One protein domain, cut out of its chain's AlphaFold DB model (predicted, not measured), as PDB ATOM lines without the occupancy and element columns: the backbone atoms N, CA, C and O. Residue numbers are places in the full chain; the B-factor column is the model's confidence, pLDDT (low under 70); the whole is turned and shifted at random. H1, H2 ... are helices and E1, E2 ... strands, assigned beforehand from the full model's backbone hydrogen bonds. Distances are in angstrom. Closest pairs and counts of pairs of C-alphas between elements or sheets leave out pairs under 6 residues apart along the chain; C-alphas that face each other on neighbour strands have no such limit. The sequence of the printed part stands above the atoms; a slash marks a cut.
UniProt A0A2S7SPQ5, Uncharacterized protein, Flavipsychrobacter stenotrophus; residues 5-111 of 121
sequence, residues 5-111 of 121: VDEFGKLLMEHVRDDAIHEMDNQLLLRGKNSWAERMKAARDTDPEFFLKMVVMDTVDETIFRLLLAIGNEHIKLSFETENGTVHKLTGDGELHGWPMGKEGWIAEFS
ATOM      1  N   VAL A   5       4.616  39.892 -18.064       95.69
ATOM      2  CA  VAL A   5       3.741  39.720 -16.890       95.69
ATOM      3  C   VAL A   5       4.102  38.492 -16.046       95.69
ATOM      4  O   VAL A   5       3.945  38.526 -14.831       95.69
ATOM      5  N   ASP A   6       4.613  37.426 -16.666       97.88
ATOM      6  CA  ASP A   6       5.035  36.219 -15.953       97.88
ATOM      7  C   ASP A   6       6.383  36.456 -15.249       97.88
ATOM      8  O   ASP A   6       6.577  35.985 -14.132       97.88
ATOM      9  N   GLU A   7       7.287  37.237 -15.857       96.00
ATOM     10  CA  GLU A   7       8.544  37.667 -15.221       96.00
ATOM     11  C   GLU A   7       8.272  38.536 -13.988       96.00
ATOM     12  O   GLU A   7       8.815  38.274 -12.916       96.00
ATOM     13  N   PHE A   8       7.369  39.518 -14.107       95.62
ATOM     14  CA  PHE A   8       6.907  40.307 -12.964       95.62
ATOM     15  C   PHE A   8       6.246  39.426 -11.897       95.62
ATOM     16  O   PHE A   8       6.569  39.541 -10.717       95.62
ATOM     17  N   GLY A   9       5.353  38.520 -12.307       97.50
ATOM     18  CA  GLY A   9       4.674  37.600 -11.399       97.50
ATOM     19  C   GLY A   9       5.655  36.740 -10.608       97.50
ATOM     20  O   GLY A   9       5.493  36.594  -9.400       97.50
ATOM     21  N   LYS A  10       6.711  36.236 -11.255       98.12
ATOM     22  CA  LYS A  10       7.777  35.484 -10.588       98.12
ATOM     23  C   LYS A  10       8.465  36.319  -9.503       98.12
ATOM     24  O   LYS A  10       8.553  35.864  -8.369       98.12
ATOM     25  N   LEU A  11       8.888  37.540  -9.831       97.44
ATOM     26  CA  LEU A  11       9.562  38.437  -8.886       97.44
ATOM     27  C   LEU A  11       8.659  38.812  -7.704       97.44
ATOM     28  O   LEU A  11       9.121  38.864  -6.569       97.44
ATOM     29  N   LEU A  12       7.366  39.034  -7.960       97.94
ATOM     30  CA  LEU A  12       6.381  39.321  -6.921       97.94
ATOM     31  C   LEU A  12       6.179  38.124  -5.979       97.94
ATOM     32  O   LEU A  12       6.057  38.306  -4.771       97.94
ATOM     33  N   MET A  13       6.137  36.900  -6.508       98.44
ATOM     34  CA  MET A  13       6.015  35.715  -5.653       98.44
ATOM     35  C   MET A  13       7.282  35.507  -4.824       98.44
ATOM     36  O   MET A  13       7.185  35.421  -3.605       98.44
ATOM     37  N   GLU A  14       8.454  35.508  -5.461       98.12
ATOM     38  CA  GLU A  14       9.725  35.181  -4.805       98.12
ATOM     39  C   GLU A  14      10.148  36.237  -3.773       98.12
ATOM     40  O   GLU A  14      10.509  35.879  -2.660       98.12
ATOM     41  N   HIS A  15      10.079  37.530  -4.110       97.38
ATOM     42  CA  HIS A  15      10.651  38.595  -3.270       97.38
ATOM     43  C   HIS A  15       9.647  39.337  -2.392       97.38
ATOM     44  O   HIS A  15      10.048  40.157  -1.567       97.38
ATOM     45  N   VAL A  16       8.346  39.121  -2.599       97.75
ATOM     46  CA  VAL A  16       7.309  39.800  -1.816       97.75
ATOM     47  C   VAL A  16       6.508  38.790  -1.027       97.75
ATOM     48  O   VAL A  16       6.556  38.798   0.197       97.75
ATOM     49  N   ARG A  17       5.794  37.897  -1.715       98.38
ATOM     50  CA  ARG A  17       4.892  36.958  -1.045       98.38
ATOM     51  C   ARG A  17       5.648  35.939  -0.195       98.38
ATOM     52  O   ARG A  17       5.305  35.753   0.969       98.38
ATOM     53  N   ASP A  18       6.614  35.247  -0.783       98.50
ATOM     54  CA  ASP A  18       7.261  34.112  -0.128       98.50
ATOM     55  C   ASP A  18       8.203  34.583   0.988       98.50
ATOM     56  O   ASP A  18       8.183  34.007   2.076       98.50
ATOM     57  N   ASP A  19       8.924  35.687   0.773       97.94
ATOM     58  CA  ASP A  19       9.715  36.338   1.824       97.94
ATOM     59  C   ASP A  19       8.833  36.848   2.981       97.94
ATOM     60  O   ASP A  19       9.199  36.663   4.142       97.94
ATOM     61  N   ALA A  20       7.656  37.430   2.700       97.75
ATOM     62  CA  ALA A  20       6.728  37.860   3.750       97.75
ATOM     63  C   ALA A  20       6.181  36.673   4.556       97.75
ATOM     64  O   ALA A  20       6.132  36.733   5.781       97.75
ATOM     65  N   ILE A  21       5.810  35.570   3.896       97.69
ATOM     66  CA  ILE A  21       5.374  34.346   4.588       97.69
ATOM     67  C   ILE A  21       6.500  33.800   5.461       97.69
ATOM     68  O   ILE A  21       6.262  33.477   6.620       97.69
ATOM     69  N   HIS A  22       7.720  33.718   4.927       97.12
ATOM     70  CA  HIS A  22       8.867  33.211   5.673       97.12
ATOM     71  C   HIS A  22       9.141  34.048   6.928       97.12
ATOM     72  O   HIS A  22       9.410  33.500   7.999       97.12
ATOM     73  N   GLU A  23       9.060  35.371   6.810       94.81
ATOM     74  CA  GLU A  23       9.235  36.271   7.944       94.81
ATOM     75  C   GLU A  23       8.105  36.124   8.965       94.81
ATOM     76  O   GLU A  23       8.381  35.924  10.147       94.81
ATOM     77  N   MET A  24       6.845  36.133   8.526       94.69
ATOM     78  CA  MET A  24       5.703  35.951   9.423       94.69
ATOM     79  C   MET A  24       5.749  34.599  10.140       94.69
ATOM     80  O   MET A  24       5.521  34.545  11.349       94.69
ATOM     81  N   ASP A  25       6.113  33.516   9.450       94.69
ATOM     82  CA  ASP A  25       6.311  32.200  10.063       94.69
ATOM     83  C   ASP A  25       7.379  32.263  11.165       94.69
ATOM     84  O   ASP A  25       7.162  31.755  12.268       94.69
ATOM     85  N   ASN A  26       8.509  32.931  10.904       91.25
ATOM     86  CA  ASN A  26       9.576  33.114  11.887       91.25
ATOM     87  C   ASN A  26       9.126  33.959  13.086       91.25
ATOM     88  O   ASN A  26       9.418  33.605  14.235       91.25
ATOM     89  N   GLN A  27       8.403  35.052  12.842       89.62
ATOM     90  CA  GLN A  27       7.889  35.935  13.885       89.62
ATOM     91  C   GLN A  27       6.864  35.216  14.769       89.62
ATOM     92  O   GLN A  27       6.955  35.285  15.998       89.62
ATOM     93  N   LEU A  28       5.960  34.426  14.182       89.94
ATOM     94  CA  LEU A  28       4.937  33.649  14.893       89.94
ATOM     95  C   LEU A  28       5.493  32.486  15.726       89.94
ATOM     96  O   LEU A  28       4.780  31.939  16.573       89.94
ATOM     97  N   LEU A  29       6.781  32.144  15.593       90.31
ATOM     98  CA  LEU A  29       7.460  31.293  16.578       90.31
ATOM     99  C   LEU A  29       7.589  31.980  17.948       90.31
ATOM    100  O   LEU A  29       7.881  31.305  18.939       90.31
ATOM    101  N   LEU A  30       7.407  33.307  18.009       83.88
ATOM    102  CA  LEU A  30       7.444  34.144  19.211       83.88
ATOM    103  C   LEU A  30       8.715  33.929  20.050       83.88
ATOM    104  O   LEU A  30       8.697  33.961  21.280       83.88
ATOM    105  N   ARG A  31       9.851  33.684  19.391       85.88
ATOM    106  CA  ARG A  31      11.147  33.459  20.064       85.88
ATOM    107  C   ARG A  31      11.869  34.757  20.417       85.88
ATOM    108  O   ARG A  31      12.796  34.732  21.227       85.88
ATOM    109  N   GLY A  32      11.454  35.867  19.809       79.25
ATOM    110  CA  GLY A  32      11.987  37.195  20.078       79.25
ATOM    111  C   GLY A  32      11.779  37.626  21.532       79.25
ATOM    112  O   GLY A  32      10.861  37.169  22.215       79.25
ATOM    113  N   LYS A  33      12.660  38.521  21.989       83.56
ATOM    114  CA  LYS A  33      12.580  39.220  23.282       83.56
ATOM    115  C   LYS A  33      12.330  40.718  23.064       83.56
ATOM    116  O   LYS A  33      13.023  41.550  23.639       83.56
ATOM    117  N   ASN A  34      11.416  41.046  22.156       83.38
ATOM    118  CA  ASN A  34      10.997  42.416  21.860       83.38
ATOM    119  C   ASN A  34       9.545  42.637  22.321       83.38
ATOM    120  O   ASN A  34       8.831  41.676  22.622       83.38
ATOM    121  N   SER A  35       9.131  43.904  22.401       83.50
ATOM    122  CA  SER A  35       7.789  44.317  22.839       83.50
ATOM    123  C   SER A  35       6.684  43.629  22.033       83.50
ATOM    124  O   SER A  35       5.727  43.118  22.615       83.50
ATOM    125  N   TRP A  36       6.871  43.532  20.714       87.25
ATOM    126  CA  TRP A  36       5.961  42.835  19.810       87.25
ATOM    127  C   TRP A  36       5.757  41.362  20.202       87.25
ATOM    128  O   TRP A  36       4.627  40.931  20.434       87.25
ATOM    129  N   ALA A  37       6.835  40.587  20.369       89.06
ATOM    130  CA  ALA A  37       6.742  39.158  20.672       89.06
ATOM    131  C   ALA A  37       6.108  38.897  22.045       89.06
ATOM    132  O   ALA A  37       5.337  37.949  22.192       89.06
ATOM    133  N   GLU A  38       6.407  39.728  23.046       88.94
ATOM    134  CA  GLU A  38       5.786  39.621  24.369       88.94
ATOM    135  C   GLU A  38       4.285  39.942  24.322       88.94
ATOM    136  O   GLU A  38       3.479  39.186  24.873       88.94
ATOM    137  N   ARG A  39       3.880  40.989  23.589       88.94
ATOM    138  CA  ARG A  39       2.462  41.316  23.376       88.94
ATOM    139  C   ARG A  39       1.721  40.181  22.675       88.94
ATOM    140  O   ARG A  39       0.632  39.809  23.104       88.94
ATOM    141  N   MET A  40       2.311  39.607  21.629       91.69
ATOM    142  CA  MET A  40       1.690  38.524  20.866       91.69
ATOM    143  C   MET A  40       1.555  37.233  21.682       91.69
ATOM    144  O   MET A  40       0.529  36.559  21.576       91.69
ATOM    145  N   LYS A  41       2.527  36.904  22.549       91.69
ATOM    146  CA  LYS A  41       2.402  35.782  23.502       91.69
ATOM    147  C   LYS A  41       1.240  35.996  24.462       91.69
ATOM    148  O   LYS A  41       0.426  35.096  24.625       91.69
ATOM    149  N   ALA A  42       1.163  37.183  25.066       89.88
ATOM    150  CA  ALA A  42       0.091  37.515  25.995       89.88
ATOM    151  C   ALA A  42      -1.279  37.423  25.305       89.88
ATOM    152  O   ALA A  42      -2.158  36.720  25.793       89.88
ATOM    153  N   ALA A  43      -1.423  38.053  24.135       92.12
ATOM    154  CA  ALA A  43      -2.653  38.040  23.348       92.12
ATOM    155  C   ALA A  43      -3.089  36.622  22.962       92.12
ATOM    156  O   ALA A  43      -4.258  36.285  23.104       92.12
ATOM    157  N   ARG A  44      -2.165  35.761  22.518       92.75
ATOM    158  CA  ARG A  44      -2.496  34.379  22.142       92.75
ATOM    159  C   ARG A  44      -3.177  33.613  23.278       92.75
ATOM    160  O   ARG A  44      -4.078  32.817  23.018       92.75
ATOM    161  N   ASP A  45      -2.740  33.847  24.511       91.12
ATOM    162  CA  ASP A  45      -3.188  33.082  25.669       91.12
ATOM    163  C   ASP A  45      -4.441  33.701  26.329       91.12
ATOM    164  O   ASP A  45      -5.216  32.975  26.957       91.12
ATOM    165  N   THR A  46      -4.669  35.016  26.187       94.69
ATOM    166  CA  THR A  46      -5.750  35.740  26.891       94.69
ATOM    167  C   THR A  46      -6.828  36.343  25.992       94.69
ATOM    168  O   THR A  46      -7.963  36.491  26.442       94.69
ATOM    169  N   ASP A  47      -6.509  36.667  24.739       95.00
ATOM    170  CA  ASP A  47      -7.423  37.276  23.769       95.00
ATOM    171  C   ASP A  47      -7.122  36.786  22.333       95.00
ATOM    172  O   ASP A  47      -6.469  37.475  21.535       95.00
ATOM    173  N   PRO A  48      -7.601  35.579  21.970       91.44
ATOM    174  CA  PRO A  48      -7.358  34.996  20.651       91.44
ATOM    175  C   PRO A  48      -7.911  35.833  19.492       91.44
ATOM    176  O   PRO A  48      -7.381  35.767  18.382       91.44
ATOM    177  N   GLU A  49      -8.970  36.618  19.717       93.00
ATOM    178  CA  GLU A  49      -9.529  37.483  18.680       93.00
ATOM    179  C   GLU A  49      -8.594  38.662  18.409       93.00
ATOM    180  O   GLU A  49      -8.286  38.946  17.250       93.00
ATOM    181  N   PHE A  50      -8.096  39.319  19.458       90.00
ATOM    182  CA  PHE A  50      -7.081  40.358  19.316       90.00
ATOM    183  C   PHE A  50      -5.806  39.808  18.670       90.00
ATOM    184  O   PHE A  50      -5.314  40.405  17.713       90.00
ATOM    185  N   PHE A  51      -5.332  38.632  19.097       93.19
ATOM    186  CA  PHE A  51      -4.189  37.962  18.474       93.19
ATOM    187  C   PHE A  51      -4.383  37.779  16.961       93.19
ATOM    188  O   PHE A  51      -3.527  38.184  16.179       93.19
ATOM    189  N   LEU A  52      -5.524  37.240  16.518       93.06
ATOM    190  CA  LEU A  52      -5.798  37.066  15.086       93.06
ATOM    191  C   LEU A  52      -5.846  38.401  14.332       93.06
ATOM    192  O   LEU A  52      -5.353  38.484  13.208       93.06
ATOM    193  N   LYS A  53      -6.408  39.455  14.937       91.69
ATOM    194  CA  LYS A  53      -6.431  40.796  14.333       91.69
ATOM    195  C   LYS A  53      -5.018  41.353  14.133       91.69
ATOM    196  O   LYS A  53      -4.784  41.961  13.092       91.69
ATOM    197  N   MET A  54      -4.112  41.110  15.080       91.00
ATOM    198  CA  MET A  54      -2.699  41.486  14.969       91.00
ATOM    199  C   MET A  54      -2.001  40.744  13.840       91.00
ATOM    200  O   MET A  54      -1.413  41.378  12.976       91.00
ATOM    201  N   VAL A  55      -2.150  39.416  13.782       93.31
ATOM    202  CA  VAL A  55      -1.520  38.608  12.727       93.31
ATOM    203  C   VAL A  55      -1.940  39.080  11.336       93.31
ATOM    204  O   VAL A  55      -1.104  39.155  10.440       93.31
ATOM    205  N   VAL A  56      -3.219  39.422  11.144       93.75
ATOM    206  CA  VAL A  56      -3.703  39.955   9.860       93.75
ATOM    207  C   VAL A  56      -3.024  41.277   9.510       93.75
ATOM    208  O   VAL A  56      -2.603  41.441   8.369       93.75
ATOM    209  N   MET A  57      -2.930  42.202  10.467       92.56
ATOM    210  CA  MET A  57      -2.299  43.510  10.264       92.56
ATOM    211  C   MET A  57      -0.814  43.349   9.924       92.56
ATOM    212  O   MET A  57      -0.398  43.757   8.845       92.56
ATOM    213  N   ASP A  58      -0.068  42.625  10.760       91.75
ATOM    214  CA  ASP A  58       1.371  42.415  10.587       91.75
ATOM    215  C   ASP A  58       1.686  41.689   9.269       91.75
ATOM    216  O   ASP A  58       2.650  42.020   8.588       91.75
ATOM    217  N   THR A  59       0.835  40.748   8.837       94.81
ATOM    218  CA  THR A  59       1.004  40.073   7.536       94.81
ATOM    219  C   THR A  59       0.870  41.051   6.366       94.81
ATOM    220  O   THR A  59       1.599  40.943   5.374       94.81
ATOM    221  N   VAL A  60      -0.078  41.989   6.444       95.38
ATOM    222  CA  VAL A  60      -0.269  43.015   5.408       95.38
ATOM    223  C   VAL A  60       0.909  43.984   5.408       95.38
ATOM    224  O   VAL A  60       1.466  44.245   4.340       95.38
ATOM    225  N   ASP A  61       1.323  44.452   6.583       94.00
ATOM    226  CA  ASP A  61       2.428  45.399   6.734       94.00
ATOM    227  C   ASP A  61       3.756  44.789   6.272       94.00
ATOM    228  O   ASP A  61       4.481  45.414   5.498       94.00
ATOM    229  N   GLU A  62       4.029  43.529   6.619       95.38
ATOM    230  CA  GLU A  62       5.199  42.786   6.144       95.38
ATOM    231  C   GLU A  62       5.168  42.605   4.618       95.38
ATOM    232  O   GLU A  62       6.180  42.775   3.936       95.38
ATOM    233  N   THR A  63       3.998  42.331   4.034       97.50
ATOM    234  CA  THR A  63       3.862  42.228   2.570       97.50
ATOM    235  C   THR A  63       4.179  43.562   1.884       97.50
ATOM    236  O   THR A  63       4.885  43.591   0.871       97.50
ATOM    237  N   ILE A  64       3.689  44.680   2.432       96.19
ATOM    238  CA  ILE A  64       3.984  46.029   1.929       96.19
ATOM    239  C   ILE A  64       5.477  46.334   2.084       96.19
ATOM    240  O   ILE A  64       6.112  46.787   1.130       96.19
ATOM    241  N   PHE A  65       6.052  46.032   3.248       95.31
ATOM    242  CA  PHE A  65       7.476  46.184   3.522       95.31
ATOM    243  C   PHE A  65       8.327  45.447   2.481       95.31
ATOM    244  O   PHE A  65       9.207  46.053   1.864       95.31
ATOM    245  N   ARG A  66       8.030  44.168   2.210       96.69
ATOM    246  CA  ARG A  66       8.766  43.362   1.224       96.69
ATOM    247  C   ARG A  66       8.620  43.891  -0.195       96.69
ATOM    248  O   ARG A  66       9.600  43.896  -0.937       96.69
ATOM    249  N   LEU A  67       7.446  44.401  -0.570       96.06
ATOM    250  CA  LEU A  67       7.258  45.048  -1.869       96.06
ATOM    251  C   LEU A  67       8.158  46.279  -2.014       96.06
ATOM    252  O   LEU A  67       8.868  46.412  -3.011       96.06
ATOM    253  N   LEU A  68       8.160  47.162  -1.015       94.88
ATOM    254  CA  LEU A  68       8.988  48.368  -1.018       94.88
ATOM    255  C   LEU A  68      10.482  48.035  -0.972       94.88
ATOM    256  O   LEU A  68      11.283  48.709  -1.618       94.88
ATOM    257  N   LEU A  69      10.860  46.963  -0.275       93.94
ATOM    258  CA  LEU A  69      12.227  46.454  -0.253       93.94
ATOM    259  C   LEU A  69      12.643  45.915  -1.628       93.94
ATOM    260  O   LEU A  69      13.725  46.243  -2.106       93.94
ATOM    261  N   ALA A  70      11.781  45.144  -2.296       94.62
ATOM    262  CA  ALA A  70      12.027  44.642  -3.647       94.62
ATOM    263  C   ALA A  70      12.154  45.779  -4.676       94.62
ATOM    264  O   ALA A  70      12.951  45.673  -5.611       94.62
ATOM    265  N   ILE A  71      11.411  46.877  -4.496       93.88
ATOM    266  CA  ILE A  71      11.549  48.092  -5.312       93.88
ATOM    267  C   ILE A  71      12.871  48.807  -5.016       93.88
ATOM    268  O   ILE A  71      13.613  49.139  -5.942       93.88
ATOM    269  N   GLY A  72      13.190  49.003  -3.734       91.19
ATOM    270  CA  GLY A  72      14.429  49.645  -3.292       91.19
ATOM    271  C   GLY A  72      15.690  48.897  -3.735       91.19
ATOM    272  O   GLY A  72      16.663  49.533  -4.126       91.19
ATOM    273  N   ASN A  73      15.640  47.562  -3.763       91.12
ATOM    274  CA  ASN A  73      16.716  46.685  -4.240       91.12
ATOM    275  C   ASN A  73      16.710  46.472  -5.766       91.12
ATOM    276  O   ASN A  73      17.458  45.643  -6.279       91.12
ATOM    277  N   GLU A  74      15.849  47.180  -6.498       91.69
ATOM    278  CA  GLU A  74      15.691  47.094  -7.954       91.69
ATOM    279  C   GLU A  74      15.293  45.714  -8.513       91.69
ATOM    280  O   GLU A  74      15.341  45.511  -9.731       91.69
ATOM    281  N   HIS A  75      14.838  44.780  -7.671       93.06
ATOM    282  CA  HIS A  75      14.237  43.527  -8.140       93.06
ATOM    283  C   HIS A  75      12.961  43.818  -8.934       93.06
ATOM    284  O   HIS A  75      12.731  43.227  -9.986       93.06
ATOM    285  N   ILE A  76      12.151  44.769  -8.456       92.81
ATOM    286  CA  ILE A  76      10.933  45.230  -9.125       92.81
ATOM    287  C   ILE A  76      11.096  46.705  -9.481       92.81
ATOM    288  O   ILE A  76      11.219  47.563  -8.613       92.81
ATOM    289  N   LYS A  77      11.062  47.028 -10.775       91.56
ATOM    290  CA  LYS A  77      11.166  48.418 -11.231       91.56
ATOM    291  C   LYS A  77       9.788  49.053 -11.321       91.56
ATOM    292  O   LYS A  77       9.016  48.706 -12.211       91.56
ATOM    293  N   LEU A  78       9.498  49.984 -10.415       90.88
ATOM    294  CA  LEU A  78       8.217  50.681 -10.347       90.88
ATOM    295  C   LEU A  78       8.376  52.173 -10.658       90.88
ATOM    296  O   LEU A  78       9.319  52.827 -10.209       90.88
ATOM    297  N   SER A  79       7.424  52.712 -11.414       91.19
ATOM    298  CA  SER A  79       7.232  54.149 -11.590       91.19
ATOM    299  C   SER A  79       5.837  54.546 -11.129       91.19
ATOM    300  O   SER A  79       4.879  53.816 -11.377       91.19
ATOM    301  N   PHE A  80       5.733  55.709 -10.502       91.81
ATOM    302  CA  PHE A  80       4.490  56.313 -10.046       91.81
ATOM    303  C   PHE A  80       4.223  57.594 -10.832       91.81
ATOM    304  O   PHE A  80       5.124  58.413 -10.997       91.81
ATOM    305  N   GLU A  81       3.000  57.763 -11.322       96.62
ATOM    306  CA  GLU A  81       2.542  58.998 -11.952       96.62
ATOM    307  C   GLU A  81       1.679  59.772 -10.953       96.62
ATOM    308  O   GLU A  81       0.692  59.247 -10.438       96.62
ATOM    309  N   THR A  82       2.075  61.004 -10.649       95.12
ATOM    310  CA  THR A  82       1.325  61.904  -9.767       95.12
ATOM    311  C   THR A  82       0.045  62.392 -10.446       95.12
ATOM    312  O   THR A  82      -0.099  62.350 -11.666       95.12
ATOM    313  N   GLU A  83      -0.868  62.981  -9.669       95.94
ATOM    314  CA  GLU A  83      -2.116  63.557 -10.196       95.94
ATOM    315  C   GLU A  83      -1.903  64.647 -11.261       95.94
ATOM    316  O   GLU A  83      -2.781  64.887 -12.088       95.94
ATOM    317  N   ASN A  84      -0.740  65.308 -11.267       96.06
ATOM    318  CA  ASN A  84      -0.393  66.316 -12.271       96.06
ATOM    319  C   ASN A  84       0.324  65.737 -13.511       96.06
ATOM    320  O   ASN A  84       0.774  66.510 -14.357       96.06
ATOM    321  N   GLY A  85       0.434  64.408 -13.622       96.62
ATOM    322  CA  GLY A  85       1.052  63.699 -14.746       96.62
ATOM    323  C   GLY A  85       2.578  63.573 -14.667       96.62
ATOM    324  O   GLY A  85       3.223  63.193 -15.644       96.62
ATOM    325  N   THR A  86       3.191  63.913 -13.529       96.00
ATOM    326  CA  THR A  86       4.642  63.759 -13.346       96.00
ATOM    327  C   THR A  86       4.975  62.310 -13.008       96.00
ATOM    328  O   THR A  86       4.474  61.761 -12.031       96.00
ATOM    329  N   VAL A  87       5.863  61.690 -13.790       95.12
ATOM    330  CA  VAL A  87       6.303  60.304 -13.570       95.12
ATOM    331  C   VAL A  87       7.598  60.268 -12.758       95.12
ATOM    332  O   VAL A  87       8.643  60.737 -13.212       95.12
ATOM    333  N   HIS A  88       7.547  59.641 -11.587       90.12
ATOM    334  CA  HIS A  88       8.686  59.372 -10.715       90.12
ATOM    335  C   HIS A  88       9.069  57.897 -10.789       90.12
ATOM    336  O   HIS A  88       8.220  57.015 -10.669       90.12
ATOM    337  N   LYS A  89      10.357  57.603 -10.966       89.81
ATOM    338  CA  LYS A  89      10.871  56.246 -10.747       89.81
ATOM    339  C   LYS A  89      11.084  56.073  -9.253       89.81
ATOM    340  O   LYS A  89      11.740  56.911  -8.654       89.81
ATOM    341  N   LEU A  90      10.549  55.000  -8.686       85.56
ATOM    342  CA  LEU A  90      10.707  54.685  -7.264       85.56
ATOM    343  C   LEU A  90      11.925  53.781  -7.003       85.56
ATOM    344  O   LEU A  90      12.224  53.421  -5.876       85.56
ATOM    345  N   THR A  91      12.640  53.374  -8.047       78.94
ATOM    346  CA  THR A  91      13.845  52.546  -7.929       78.94
ATOM    347  C   THR A  91      15.054  53.373  -7.512       78.94
ATOM    348  O   THR A  91      15.316  54.395  -8.147       78.94
ATOM    349  N   GLY A  92      15.841  52.868  -6.561       64.56
ATOM    350  CA  GLY A  92      17.192  53.370  -6.292       64.56
ATOM    351  C   GLY A  92      17.320  54.442  -5.205       64.56
ATOM    352  O   GLY A  92      18.441  54.858  -4.935       64.56
ATOM    353  N   ASP A  93      16.230  54.845  -4.543       61.88
ATOM    354  CA  ASP A  93      16.294  55.843  -3.459       61.88
ATOM    355  C   ASP A  93      16.757  55.271  -2.107       61.88
ATOM    356  O   ASP A  93      17.028  56.034  -1.184       61.88
ATOM    357  N   GLY A  94      16.918  53.944  -1.990       62.00
ATOM    358  CA  GLY A  94      17.212  53.281  -0.713       62.00
ATOM    359  C   GLY A  94      16.095  53.509   0.320       62.00
ATOM    360  O   GLY A  94      15.278  54.409   0.199       62.00
ATOM    361  N   GLU A  95      15.974  52.647   1.327       77.75
ATOM    362  CA  GLU A  95      15.105  52.909   2.497       77.75
ATOM    363  C   GLU A  95      13.585  53.068   2.256       77.75
ATOM    364  O   GLU A  95      12.853  53.323   3.208       77.75
ATOM    365  N   LEU A  96      13.056  52.829   1.046       87.25
ATOM    366  CA  LEU A  96      11.603  52.883   0.789       87.25
ATOM    367  C   LEU A  96      10.787  52.020   1.764       87.25
ATOM    368  O   LEU A  96       9.708  52.405   2.202       87.25
ATOM    369  N   HIS A  97      11.333  50.866   2.134       88.88
ATOM    370  CA  HIS A  97      10.741  49.931   3.086       88.88
ATOM    371  C   HIS A  97      10.699  50.450   4.533       88.88
ATOM    372  O   HIS A  97       9.956  49.906   5.339       88.88
ATOM    373  N   GLY A  98      11.473  51.482   4.880       87.38
ATOM    374  CA  GLY A  98      11.486  52.071   6.222       87.38
ATOM    375  C   GLY A  98      10.331  53.043   6.480       87.38
ATOM    376  O   GLY A  98       9.934  53.226   7.628       87.38
ATOM    377  N   TRP A  99       9.759  53.637   5.428       89.38
ATOM    378  CA  TRP A  99       8.711  54.658   5.552       89.38
ATOM    379  C   TRP A  99       7.407  54.183   6.197       89.38
ATOM    380  O   TRP A  99       6.836  54.964   6.956       89.38
ATOM    381  N   PRO A 100       6.903  52.956   5.961       90.06
ATOM    382  CA  PRO A 100       5.665  52.515   6.598       90.06
ATOM    383  C   PRO A 100       5.726  52.501   8.130       90.06
ATOM    384  O   PRO A 100       4.780  52.953   8.768       90.06
ATOM    385  N   MET A 101       6.839  52.032   8.706       81.69
ATOM    386  CA  MET A 101       6.942  51.653  10.126       81.69
ATOM    387  C   MET A 101       7.518  52.751  11.040       81.69
ATOM    388  O   MET A 101       7.736  52.514  12.226       81.69
ATOM    389  N   GLY A 102       7.823  53.940  10.513       79.88
ATOM    390  CA  GLY A 102       8.336  55.053  11.318       79.88
ATOM    391  C   GLY A 102       7.287  55.646  12.270       79.88
ATOM    392  O   GLY A 102       6.088  55.562  12.016       79.88
ATOM    393  N   LYS A 103       7.737  56.334  13.332       76.19
ATOM    394  CA  LYS A 103       6.863  57.079  14.268       76.19
ATOM    395  C   LYS A 103       6.009  58.150  13.570       76.19
ATOM    396  O   LYS A 103       4.881  58.413  13.965       76.19
ATOM    397  N   GLU A 104       6.559  58.742  12.516       84.00
ATOM    398  CA  GLU A 104       5.875  59.641  11.574       84.00
ATOM    399  C   GLU A 104       5.793  58.974  10.187       84.00
ATOM    400  O   GLU A 104       5.937  59.612   9.150       84.00
ATOM    401  N   GLY A 105       5.679  57.645  10.178       88.00
ATOM    402  CA  GLY A 105       5.649  56.827   8.978       88.00
ATOM    403  C   GLY A 105       4.285  56.823   8.296       88.00
ATOM    404  O   GLY A 105       3.277  57.272   8.844       88.00
ATOM    405  N   TRP A 106       4.232  56.249   7.096       92.94
ATOM    406  CA  TRP A 106       3.022  56.240   6.272       92.94
ATOM    407  C   TRP A 106       1.837  55.534   6.926       92.94
ATOM    408  O   TRP A 106       0.700  55.922   6.669       92.94
ATOM    409  N   ILE A 107       2.064  54.513   7.759       91.06
ATOM    410  CA  ILE A 107       0.958  53.858   8.464       91.06
ATOM    411  C   ILE A 107       0.348  54.833   9.479       91.06
ATOM    412  O   ILE A 107      -0.868  55.011   9.479       91.06
ATOM    413  N   ALA A 108       1.175  55.515  10.274       89.06
ATOM    414  CA  ALA A 108       0.712  56.506  11.243       89.06
ATOM    415  C   ALA A 108       0.018  57.709  10.573       89.06
ATOM    416  O   ALA A 108      -0.959  58.232  11.108       89.06
ATOM    417  N   GLU A 109       0.504  58.144   9.406       92.31
ATOM    418  CA  GLU A 109      -0.016  59.325   8.707       92.31
ATOM    419  C   GLU A 109      -1.252  59.031   7.840       92.31
ATOM    420  O   GLU A 109      -2.204  59.815   7.818       92.31
ATOM    421  N   PHE A 110      -1.254  57.911   7.110       93.12
ATOM    422  CA  PHE A 110      -2.221  57.658   6.036       93.12
ATOM    423  C   PHE A 110      -3.151  56.465   6.274       93.12
ATOM    424  O   PHE A 110      -4.183  56.373   5.595       93.12
ATOM    425  N   SER A 111      -2.837  55.546   7.197       91.44
ATOM    426  CA  SER A 111      -3.716  54.401   7.455       91.44
ATOM    427  C   SER A 111      -5.023  54.850   8.109       91.44
ATOM    428  O   SER A 111      -5.047  55.657   9.034       91.44
TER     429      SER A 111
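AT A GLANCE: This is residues 5 to 111 of the 121 residues of an uncharacterized protein of Flavipsychrobacter stenotrophus (UniProt A0A2S7SPQ5). Two long helices, H1 and H3, cross at a slant and run opposite ways, with the shorter H2 folded back on the first part of H3 at one end of the long axis and the small strand hairpin E1 and E2 near the other end. From the strands a long link, residues 90 to 105, folds back to the short H4, which touches no helix. The printed part has 107 residues, with named elements in the order H1, H2, H3, E1, E2, H4; the one sheet, E1 - E2, is antiparallel, and the class is mostly helix. The whole is loose, with a radius of gyration of the C-alphas of 16.2 A, and elongated, spanning 50 by 31 by 22 A.

IN THESE COORDINATES: E1 is residues 79 to 81 and E2 residues 87 to 89. H3, residues 48 to 72, is 35.5 A long and begins at C-alpha 48 (-7.358, 34.996, 20.651). H1, residues 5 to 28, is 32.4 A long and begins at C-alpha 5 (3.741, 39.720, -16.890). H2, residues 35 to 46, is 16.5 A long. H4, residues 106 to 110, ends at C-alpha 110 (-2.221, 57.658, 6.036).

HOW THE PARTS SIT: E1 and E2 form a hairpin, antiparallel at 158 degrees, with N 80 and O 88 at 2.8 A. H1 is apart from both strands. H3 touches H1 at a steep tilt of 43 degrees, opposite ways; their closest C-alphas, Val 16 and Arg 66, are 4.9 A apart. H2 and H3 form a helical hairpin at a shallow tilt of 31 degrees; H2 touches H3 with residues 40 to 44 alone, and their closest C-alphas, Ala 43 and Phe 51, are 5.1 A apart. H4 is apart from H1, H2, H3 and E1. Each O i to N i+4 pair is within hydrogen-bond range in H2, H3 and H4, and 18 of 20 are in H1.

THE WHOLE: The C-alphas farthest apart, those of Asp 45 and Gly 85, are 50.9 A apart. The printed part has no cut. The link from E2 to H4 is long, with 16 residues. The mean pLDDT of the printed part is 91.2, and residues 92 to 94 are under 70.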